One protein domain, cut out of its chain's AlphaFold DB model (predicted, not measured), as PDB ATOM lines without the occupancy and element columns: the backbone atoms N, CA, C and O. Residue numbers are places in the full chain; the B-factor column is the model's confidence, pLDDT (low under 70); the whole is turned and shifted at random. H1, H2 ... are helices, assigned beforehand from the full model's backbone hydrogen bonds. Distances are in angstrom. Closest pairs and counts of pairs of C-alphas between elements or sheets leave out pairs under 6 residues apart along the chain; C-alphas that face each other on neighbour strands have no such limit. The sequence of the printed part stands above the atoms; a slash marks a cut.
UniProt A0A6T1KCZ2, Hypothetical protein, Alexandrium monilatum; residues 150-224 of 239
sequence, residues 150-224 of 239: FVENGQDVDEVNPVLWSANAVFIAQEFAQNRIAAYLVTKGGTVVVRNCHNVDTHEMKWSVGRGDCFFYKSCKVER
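Overview. This is residues 150 to 224 of the 239 residues of the protein "Hypothetical protein" of Alexandrium monilatum (UniProt A0A6T1KCZ2). There is little regular structure here: after the unnamed stretch of residues 150 to 168 comes a small helical hairpin, H1 and H2, and a long winding link then leads to short H3, on an arm, residues 212 to 223, that sticks out. The 75 printed residues have three named helices and no named strand; the class is all helix, with 21 residues in named elements. The whole is only just compact, close to loose, with a radius of gyration of the C-alphas of 13.4 A, and elongated, spanning 40 by 26 by 24 A.

Arrangement. H1, residues 169 to 175, and H2, residues 179 to 187, touch and form a hairpin, opposite ways at a shallow tilt of 31 degrees; their closest C-alphas, of Val 170 and Ala 182, are 5.0 A apart. H3, residues 215 to 219, is apart from both. In H1, H2 and H3 every O i to N i+4 pair is within hydrogen-bond range.

Along the chain. H1 begins at C-alpha 169 (128.550, 136.261, 106.850) and is 10.0 A long. H2 is 12.3 A long. H3, 6.0 A, ends at C-alpha 219 (110.105, 121.817, 91.374).

Size, cuts and confidence. The printed part has no cut. The H2 to H3 link, 27 residues, is long. Residues 193 to 224 have pLDDT under 70.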
ATOM      1  N   PHE A 150     129.729 147.947 103.824       98.12
ATOM      2  CA  PHE A 150     129.040 147.033 102.909       98.12
ATOM      3  C   PHE A 150     127.545 146.917 103.230       98.12
ATOM      4  O   PHE A 150     126.707 147.076 102.343       98.12
ATOM      5  N   VAL A 151     127.196 146.711 104.504       96.44
ATOM      6  CA  VAL A 151     125.791 146.615 104.929       96.44
ATOM      7  C   VAL A 151     125.041 147.933 104.707       96.44
ATOM      8  O   VAL A 151     123.892 147.920 104.272       96.44
ATOM      9  N   GLU A 152     125.670 149.081 104.972       96.25
ATOM     10  CA  GLU A 152     125.088 150.406 104.707       96.25
ATOM     11  C   GLU A 152     124.847 150.654 103.212       96.25
ATOM     12  O   GLU A 152     123.876 151.321 102.854       96.25
ATOM     13  N   ASN A 153     125.665 150.050 102.350       97.31
ATOM     14  CA  ASN A 153     125.521 150.085 100.897       97.31
ATOM     15  C   ASN A 153     124.582 148.994 100.339       97.31
ATOM     16  O   ASN A 153     124.468 148.858  99.122       97.31
ATOM     17  N   GLY A 154     123.886 148.244 101.200       94.44
ATOM     18  CA  GLY A 154     122.861 147.279 100.793       94.44
ATOM     19  C   GLY A 154     123.367 145.863 100.510       94.44
ATOM     20  O   GLY A 154     122.679 145.123  99.813       94.44
ATOM     21  N   GLN A 155     124.536 145.479 101.035       94.88
ATOM     22  CA  GLN A 155     125.009 144.092 100.981       94.88
ATOM     23  C   GLN A 155     123.983 143.135 101.607       94.88
ATOM     24  O   GLN A 155     123.487 143.390 102.709       94.88
ATOM     25  N   ASP A 156     123.690 142.028 100.919       89.81
ATOM     26  CA  ASP A 156     122.816 140.981 101.448       89.81
ATOM     27  C   ASP A 156     123.536 140.227 102.572       89.81
ATOM     28  O   ASP A 156     124.532 139.541 102.355       89.81
ATOM     29  N   VAL A 157     123.030 140.374 103.796       89.31
ATOM     30  CA  VAL A 157     123.615 139.771 105.000       89.31
ATOM     31  C   VAL A 157     123.475 138.239 105.001       89.31
ATOM     32  O   VAL A 157     124.277 137.559 105.647       89.31
ATOM     33  N   ASP A 158     122.492 137.697 104.273       87.69
ATOM     34  CA  ASP A 158     122.179 136.263 104.201       87.69
ATOM     35  C   ASP A 158     122.614 135.596 102.889       87.69
ATOM     36  O   ASP A 158     122.320 134.410 102.648       87.69
ATOM     37  N   GLU A 159     123.374 136.317 102.060       86.62
ATOM     38  CA  GLU A 159     124.055 135.691 100.939       86.62
ATOM     39  C   GLU A 159     124.979 134.574 101.445       86.62
ATOM     40  O   GLU A 159     125.484 134.602 102.571       86.62
ATOM     41  N   VAL A 160     125.203 133.569 100.603       86.31
ATOM     42  CA  VAL A 160     126.070 132.435 100.935       86.31
ATOM     43  C   VAL A 160     127.193 132.308  99.934       86.31
ATOM     44  O   VAL A 160     126.989 132.494  98.736       86.31
ATOM     45  N   ASN A 161     128.363 131.918 100.426       84.38
ATOM     46  CA  ASN A 161     129.525 131.652  99.598       84.38
ATOM     47  C   ASN A 161     129.692 130.140  99.390       84.38
ATOM     48  O   ASN A 161     130.090 129.451 100.330       84.38
ATOM     49  N   PRO A 162     129.438 129.593  98.184       81.94
ATOM     50  CA  PRO A 162     129.509 128.150  97.938       81.94
ATOM     51  C   PRO A 162     130.887 127.533  98.201       81.94
ATOM     52  O   PRO A 162     130.975 126.338  98.470       81.94
ATOM     53  N   VAL A 163     131.951 128.335  98.121       82.31
ATOM     54  CA  VAL A 163     133.339 127.894  98.299       82.31
ATOM     55  C   VAL A 163     133.755 127.981  99.765       82.31
ATOM     56  O   VAL A 163     134.402 127.067 100.266       82.31
ATOM     57  N   LEU A 164     133.310 129.014 100.488       84.62
ATOM     58  CA  LEU A 164     133.445 129.103 101.946       84.62
ATOM     59  C   LEU A 164     132.320 128.317 102.620       84.62
ATOM     60  O   LEU A 164     131.480 128.861 103.335       84.62
ATOM     61  N   TRP A 165     132.291 127.016 102.341       82.12
ATOM     62  CA  TRP A 165     131.379 126.055 102.953       82.12
ATOM     63  C   TRP A 165     129.893 126.336 102.722       82.12
ATOM     64  O   TRP A 165     129.086 125.810 103.456       82.12
ATOM     65  N   SER A 166     129.463 127.133 101.741       83.50
ATOM     66  CA  SER A 166     128.061 127.606 101.658       83.50
ATOM     67  C   SER A 166     127.603 128.379 102.905       83.50
ATOM     68  O   SER A 166     126.417 128.393 103.236       83.50
ATOM     69  N   ALA A 167     128.539 129.013 103.612       83.38
ATOM     70  CA  ALA A 167     128.268 129.819 104.793       83.38
ATOM     71  C   ALA A 167     127.803 131.235 104.428       83.38
ATOM     72  O   ALA A 167     128.189 131.771 103.387       83.38
ATOM     73  N   ASN A 168     127.004 131.844 105.309       90.12
ATOM     74  CA  ASN A 168     126.734 133.281 105.282       90.12
ATOM     75  C   ASN A 168     127.734 134.051 106.161       90.12
ATOM     76  O   ASN A 168     128.583 133.475 106.850       90.12
ATOM     77  N   ALA A 169     127.621 135.379 106.154       92.50
ATOM     78  CA  ALA A 169     128.550 136.261 106.850       92.50
ATOM     79  C   ALA A 169     128.505 136.121 108.384       92.50
ATOM     80  O   ALA A 169     129.534 136.292 109.039       92.50
ATOM     81  N   VAL A 170     127.342 135.783 108.964       91.25
ATOM     82  CA  VAL A 170     127.218 135.539 110.413       91.25
ATOM     83  C   VAL A 170     128.014 134.302 110.813       91.25
ATOM     84  O   VAL A 170     128.822 134.392 111.737       91.25
ATOM     85  N   PHE A 171     127.840 133.190 110.091       88.00
ATOM     86  CA  PHE A 171     128.578 131.951 110.340       88.00
ATOM     87  C   PHE A 171     130.087 132.181 110.230       88.00
ATOM     88  O   PHE A 171     130.832 131.854 111.147       88.00
ATOM     89  N   ILE A 172     130.544 132.832 109.156       90.88
ATOM     90  CA  ILE A 172     131.971 133.134 108.971       90.88
ATOM     91  C   ILE A 172     132.503 133.985 110.128       90.88
ATOM     92  O   ILE A 172     133.529 133.658 110.716       90.88
ATOM     93  N   ALA A 173     131.798 135.049 110.516       93.75
ATOM     94  CA  ALA A 173     132.233 135.877 111.635       93.75
ATOM     95  C   ALA A 173     132.309 135.094 112.961       93.75
ATOM     96  O   ALA A 173     133.144 135.419 113.801       93.75
ATOM     97  N   GLN A 174     131.470 134.075 113.165       88.94
ATOM     98  CA  GLN A 174     131.534 133.209 114.345       88.94
ATOM     99  C   GLN A 174     132.735 132.260 114.304       88.94
ATOM    100  O   GLN A 174     133.479 132.208 115.281       88.94
ATOM    101  N   GLU A 175     132.962 131.580 113.178       88.25
ATOM    102  CA  GLU A 175     134.085 130.644 113.007       88.25
ATOM    103  C   GLU A 175     135.447 131.329 113.194       88.25
ATOM    104  O   GLU A 175     136.356 130.768 113.799       88.25
ATOM    105  N   PHE A 176     135.573 132.587 112.760       90.12
ATOM    106  CA  PHE A 176     136.788 133.392 112.944       90.12
ATOM    107  C   PHE A 176     136.792 134.226 114.239       90.12
ATOM    108  O   PHE A 176     137.595 135.148 114.388       90.12
ATOM    109  N   ALA A 177     135.893 133.929 115.185       91.31
ATOM    110  CA  ALA A 177     135.776 134.586 116.491       91.31
ATOM    111  C   ALA A 177     135.591 136.122 116.441       91.31
ATOM    112  O   ALA A 177     135.883 136.845 117.400       91.31
ATOM    113  N   GLN A 178     135.032 136.646 115.350       93.56
ATOM    114  CA  GLN A 178     134.703 138.057 115.164       93.56
ATOM    115  C   GLN A 178     133.339 138.399 115.782       93.56
ATOM    116  O   GLN A 178     132.418 138.885 115.122       93.56
ATOM    117  N   ASN A 179     133.223 138.205 117.099       89.19
ATOM    118  CA  ASN A 179     131.974 138.346 117.863       89.19
ATOM    119  C   ASN A 179     131.262 139.689 117.645       89.19
ATOM    120  O   ASN A 179     130.035 139.750 117.582       89.19
ATOM    121  N   ARG A 180     132.027 140.779 117.505       94.50
ATOM    122  CA  ARG A 180     131.475 142.118 117.251       94.50
ATOM    123  C   ARG A 180     130.784 142.207 115.888       94.50
ATOM    124  O   ARG A 180     129.749 142.862 115.780       94.50
ATOM    125  N   ILE A 181     131.363 141.581 114.866       96.25
ATOM    126  CA  ILE A 181     130.782 141.519 113.523       96.25
ATOM    127  C   ILE A 181     129.557 140.613 113.548       96.25
ATOM    128  O   ILE A 181     128.493 141.054 113.128       96.25
ATOM    129  N   ALA A 182     129.671 139.410 114.117       93.06
ATOM    130  CA  ALA A 182     128.555 138.473 114.220       93.06
ATOM    131  C   ALA A 182     127.340 139.117 114.911       93.06
ATOM    132  O   ALA A 182     126.246 139.132 114.353       93.06
ATOM    133  N   ALA A 183     127.542 139.747 116.074       90.31
ATOM    134  CA  ALA A 183     126.478 140.450 116.788       90.31
ATOM    135  C   ALA A 183     125.850 141.567 115.939       90.31
ATOM    136  O   ALA A 183     124.629 141.694 115.892       90.31
ATOM    137  N   TYR A 184     126.663 142.359 115.236       94.56
ATOM    138  CA  TYR A 184     126.156 143.408 114.355       94.56
ATOM    139  C   TYR A 184     125.324 142.846 113.199       94.56
ATOM    140  O   TYR A 184     124.216 143.326 112.972       94.56
ATOM    141  N   LEU A 185     125.798 141.809 112.513       91.88
ATOM    142  CA  LEU A 185     125.070 141.188 111.406       91.88
ATOM    143  C   LEU A 185     123.738 140.580 111.873       91.88
ATOM    144  O   LEU A 185     122.722 140.758 111.205       91.88
ATOM    145  N   VAL A 186     123.691 139.990 113.072       88.25
ATOM    146  CA  VAL A 186     122.436 139.516 113.685       88.25
ATOM    147  C   VAL A 186     121.458 140.669 113.926       88.25
ATOM    148  O   VAL A 186     120.277 140.548 113.607       88.25
ATOM    149  N   THR A 187     121.922 141.834 114.400       89.56
ATOM    150  CA  THR A 187     121.041 143.020 114.532       89.56
ATOM    151  C   THR A 187     120.518 143.543 113.193       89.56
ATOM    152  O   THR A 187     119.559 144.313 113.166       89.56
ATOM    153  N   LYS A 188     121.139 143.138 112.082       91.06
ATOM    154  CA  LYS A 188     120.733 143.463 110.712       91.06
ATOM    155  C   LYS A 188     119.858 142.386 110.073       91.06
ATOM    156  O   LYS A 188     119.520 142.515 108.905       91.06
ATOM    157  N   GLY A 189     119.441 141.387 110.851       83.62
ATOM    158  CA  GLY A 189     118.573 140.302 110.398       83.62
ATOM    159  C   GLY A 189     119.324 139.085 109.866       83.62
ATOM    160  O   GLY A 189     118.672 138.176 109.372       83.62
ATOM    161  N   GLY A 190     120.655 139.051 109.989       86.69
ATOM    162  CA  GLY A 190     121.464 137.920 109.550       86.69
ATOM    163  C   GLY A 190     121.138 136.637 110.305       86.69
ATOM    164  O   GLY A 190     121.055 136.612 111.539       86.69
ATOM    165  N   THR A 191     121.003 135.556 109.554       84.19
ATOM    166  CA  THR A 191     120.665 134.237 110.068       84.19
ATOM    167  C   THR A 191     121.876 133.610 110.755       84.19
ATOM    168  O   THR A 191     122.941 133.469 110.164       84.19
ATOM    169  N   VAL A 192     121.733 133.214 112.021       77.56
ATOM    170  CA  VAL A 192     122.851 132.659 112.813       77.56
ATOM    171  C   VAL A 192     123.260 131.267 112.339       77.56
ATOM    172  O   VAL A 192     124.435 130.921 112.365       77.56
ATOM    173  N   VAL A 193     122.292 130.451 111.923       69.12
ATOM    174  CA  VAL A 193     122.539 129.062 111.540       69.12
ATOM    175  C   VAL A 193     122.130 128.847 110.097       69.12
ATOM    176  O   VAL A 193     120.948 128.884 109.770       69.12
ATOM    177  N   VAL A 194     123.117 128.571 109.252       67.06
ATOM    178  CA  VAL A 194     122.911 128.179 107.859       67.06
ATOM    179  C   VAL A 194     123.232 126.701 107.721       67.06
ATOM    180  O   VAL A 194     124.256 126.234 108.224       67.06
ATOM    181  N   ARG A 195     122.363 125.958 107.028       67.12
ATOM    182  CA  ARG A 195     122.663 124.577 106.653       67.12
ATOM    183  C   ARG A 195     123.831 124.582 105.678       67.12
ATOM    184  O   ARG A 195     123.730 125.147 104.590       67.12
ATOM    185  N   ASN A 196     124.911 123.921 106.058       66.00
ATOM    186  CA  ASN A 196     126.114 123.829 105.253       66.00
ATOM    187  C   ASN A 196     126.802 122.467 105.413       66.00
ATOM    188  O   ASN A 196     126.278 121.575 106.076       66.00
ATOM    189  N   CYS A 197     127.965 122.280 104.785       65.75
ATOM    190  CA  CYS A 197     128.710 121.024 104.894       65.75
ATOM    191  C   CYS A 197     129.215 120.722 106.319       65.75
ATOM    192  O   CYS A 197     129.519 119.569 106.600       65.75
ATOM    193  N   HIS A 198     129.278 121.718 107.210       64.31
ATOM    194  CA  HIS A 198     129.641 121.547 108.628       64.31
ATOM    195  C   HIS A 198     128.421 121.391 109.540       64.31
ATOM    196  O   HIS A 198     128.496 120.776 110.600       64.31
ATOM    197  N   ASN A 199     127.283 121.932 109.121       65.00
ATOM    198  CA  ASN A 199     126.028 121.942 109.845       65.00
ATOM    199  C   ASN A 199     124.954 121.264 108.994       65.00
ATOM    200  O   ASN A 199     124.147 121.906 108.314       65.00
ATOM    201  N   VAL A 200     124.986 119.934 109.035       56.78
ATOM    202  CA  VAL A 200     124.056 119.047 108.323       56.78
ATOM    203  C   VAL A 200     122.713 118.881 109.042       56.78
ATOM    204  O   VAL A 200     121.904 118.069 108.600       56.78
ATOM    205  N   ASP A 201     122.473 119.638 110.120       52.16
ATOM    206  CA  ASP A 201     121.312 119.501 111.000       52.16
ATOM    207  C   ASP A 201     119.992 119.505 110.204       52.16
ATOM    208  O   ASP A 201     119.626 120.473 109.527       52.16
ATOM    209  N   THR A 202     119.310 118.361 110.248       51.72
ATOM    210  CA  THR A 202     118.112 118.039 109.468       51.72
ATOM    211  C   THR A 202     116.821 118.452 110.163       51.72
ATOM    212  O   THR A 202     115.755 118.319 109.562       51.72
ATOM    213  N   HIS A 203     116.881 118.975 111.394       51.75
ATOM    214  CA  HIS A 203     115.685 119.383 112.121       51.75
ATOM    215  C   HIS A 203     114.987 120.544 111.392       51.75
ATOM    216  O   HIS A 203     115.517 121.653 111.286       51.75
ATOM    217  N   GLU A 204     113.764 120.274 110.924       47.75
ATOM    218  CA  GLU A 204     112.883 121.134 110.110       47.75
ATOM    219  C   GLU A 204     112.722 122.583 110.613       47.75
ATOM    220  O   GLU A 204     112.377 123.485 109.854       47.75
ATOM    221  N   MET A 205     113.006 122.845 111.891       40.44
ATOM    222  CA  MET A 205     112.706 124.117 112.555       40.44
ATOM    223  C   MET A 205     113.819 125.174 112.502       40.44
ATOM    224  O   MET A 205     113.599 126.300 112.943       40.44
ATOM    225  N   LYS A 206     114.995 124.875 111.936       46.25
ATOM    226  CA  LYS A 206     116.020 125.906 111.653       46.25
ATOM    227  C   LYS A 206     115.886 126.524 110.254       46.25
ATOM    228  O   LYS A 206     116.667 127.390 109.887       46.25
ATOM    229  N   TRP A 207     114.889 126.092 109.480       48.22
ATOM    230  CA  TRP A 207     114.731 126.398 108.054       48.22
ATOM    231  C   TRP A 207     114.065 127.755 107.760       48.22
ATOM    232  O   TRP A 207     113.998 128.155 106.602       48.22
ATOM    233  N   SER A 208     113.558 128.464 108.776       40.47
ATOM    234  CA  SER A 208     112.570 129.543 108.582       40.47
ATOM    235  C   SER A 208     113.065 130.975 108.832       40.47
ATOM    236  O   SER A 208     112.250 131.900 108.828       40.47
ATOM    237  N   VAL A 209     114.360 131.215 109.034       39.44
ATOM    238  CA  VAL A 209     114.877 132.593 109.083       39.44
ATOM    239  C   VAL A 209     115.811 132.773 107.895       39.44
ATOM    240  O   VAL A 209     116.800 132.064 107.785       39.44
ATOM    241  N   GLY A 210     115.424 133.638 106.954       39.53
ATOM    242  CA  GLY A 210     116.317 134.151 105.910       39.53
ATOM    243  C   GLY A 210     115.969 133.831 104.454       39.53
ATOM    244  O   GLY A 210     116.395 134.576 103.578       39.53
ATOM    245  N   ARG A 211     115.175 132.799 104.123       39.78
ATOM    246  CA  ARG A 211     114.794 132.550 102.714       39.78
ATOM    247  C   ARG A 211     113.352 132.112 102.545       39.78
ATOM    248  O   ARG A 211     112.936 131.096 103.085       39.78
ATOM    249  N   GLY A 212     112.627 132.838 101.697       37.25
ATOM    250  CA  GLY A 212     111.485 132.275 100.993       37.25
ATOM    251  C   GLY A 212     111.965 131.131 100.100       37.25
ATOM    252  O   GLY A 212     112.505 131.365  99.027       37.25
ATOM    253  N   ASP A 213     111.825 129.907 100.591       38.41
ATOM    254  CA  ASP A 213     111.580 128.675  99.851       38.41
ATOM    255  C   ASP A 213     112.277 128.465  98.489       38.41
ATOM    256  O   ASP A 213     111.862 128.947  97.437       38.41
ATOM    257  N   CYS A 214     113.213 127.514  98.487       47.75
ATOM    258  CA  CYS A 214     112.969 126.221  97.835       47.75
ATOM    259  C   CYS A 214     112.366 126.231  96.412       47.75
ATOM    260  O   CYS A 214     111.355 125.571  96.167       47.75
ATOM    261  N   PHE A 215     113.022 126.846  95.425       43.94
ATOM    262  CA  PHE A 215     112.691 126.557  94.018       43.94
ATOM    263  C   PHE A 215     112.986 125.094  93.650       43.94
ATOM    264  O   PHE A 215     112.158 124.434  93.023       43.94
ATOM    265  N   PHE A 216     114.126 124.554  94.097       48.19
ATOM    266  CA  PHE A 216     114.545 123.194  93.753       48.19
ATOM    267  C   PHE A 216     113.582 122.132  94.308       48.19
ATOM    268  O   PHE A 216     113.000 121.374  93.541       48.19
ATOM    269  N   TYR A 217     113.309 122.124  95.615       47.16
ATOM    270  CA  TYR A 217     112.483 121.075  96.233       47.16
ATOM    271  C   TYR A 217     111.011 121.109  95.798       47.16
ATOM    272  O   TYR A 217     110.411 120.051  95.595       47.16
ATOM    273  N   LYS A 218     110.451 122.305  95.560       46.50
ATOM    274  CA  LYS A 218     109.086 122.470  95.039       46.50
ATOM    275  C   LYS A 218     108.991 122.037  93.572       46.50
ATOM    276  O   LYS A 218     108.022 121.380  93.202       46.50
ATOM    277  N   SER A 219     110.017 122.321  92.757       51.69
ATOM    278  CA  SER A 219     110.105 121.817  91.374       51.69
ATOM    279  C   SER A 219     110.264 120.294  91.314       51.69
ATOM    280  O   SER A 219     109.666 119.642  90.461       51.69
ATOM    281  N   CYS A 220     110.985 119.718  92.279       51.72
ATOM    282  CA  CYS A 220     111.210 118.283  92.396       51.72
ATOM    283  C   CYS A 220     110.059 117.534  93.094       51.72
ATOM    284  O   CYS A 220     110.142 116.315  93.223       51.72
ATOM    285  N   LYS A 221     109.000 118.227  93.549       54.62
ATOM    286  CA  LYS A 221     107.875 117.653  94.318       54.62
ATOM    287  C   LYS A 221     108.322 116.784  95.505       54.62
ATOM    288  O   LYS A 221     107.690 115.781  95.825       54.62
ATOM    289  N   VAL A 222     109.426 117.154  96.149       48.19
ATOM    290  CA  VAL A 222     109.933 116.426  97.314       48.19
ATOM    291  C   VAL A 222     109.238 116.992  98.545       48.19
ATOM    292  O   VAL A 222     109.606 118.056  99.033       48.19
ATOM    293  N   GLU A 223     108.208 116.292  99.022       44.00
ATOM    294  CA  GLU A 223     107.413 116.703 100.191       44.00
ATOM    295  C   GLU A 223     108.179 116.564 101.519       44.00
ATOM    296  O   GLU A 223     107.778 117.162 102.512       44.00
ATOM    297  N   ARG A 224     109.285 115.797 101.541       44.19
ATOM    298  CA  ARG A 224     110.163 115.587 102.710       44.19
ATOM    299  C   ARG A 224     111.616 115.339 102.280       44.19
ATOM    300  O   ARG A 224     111.953 114.210 101.912       44.19
TER     301      ARG A 224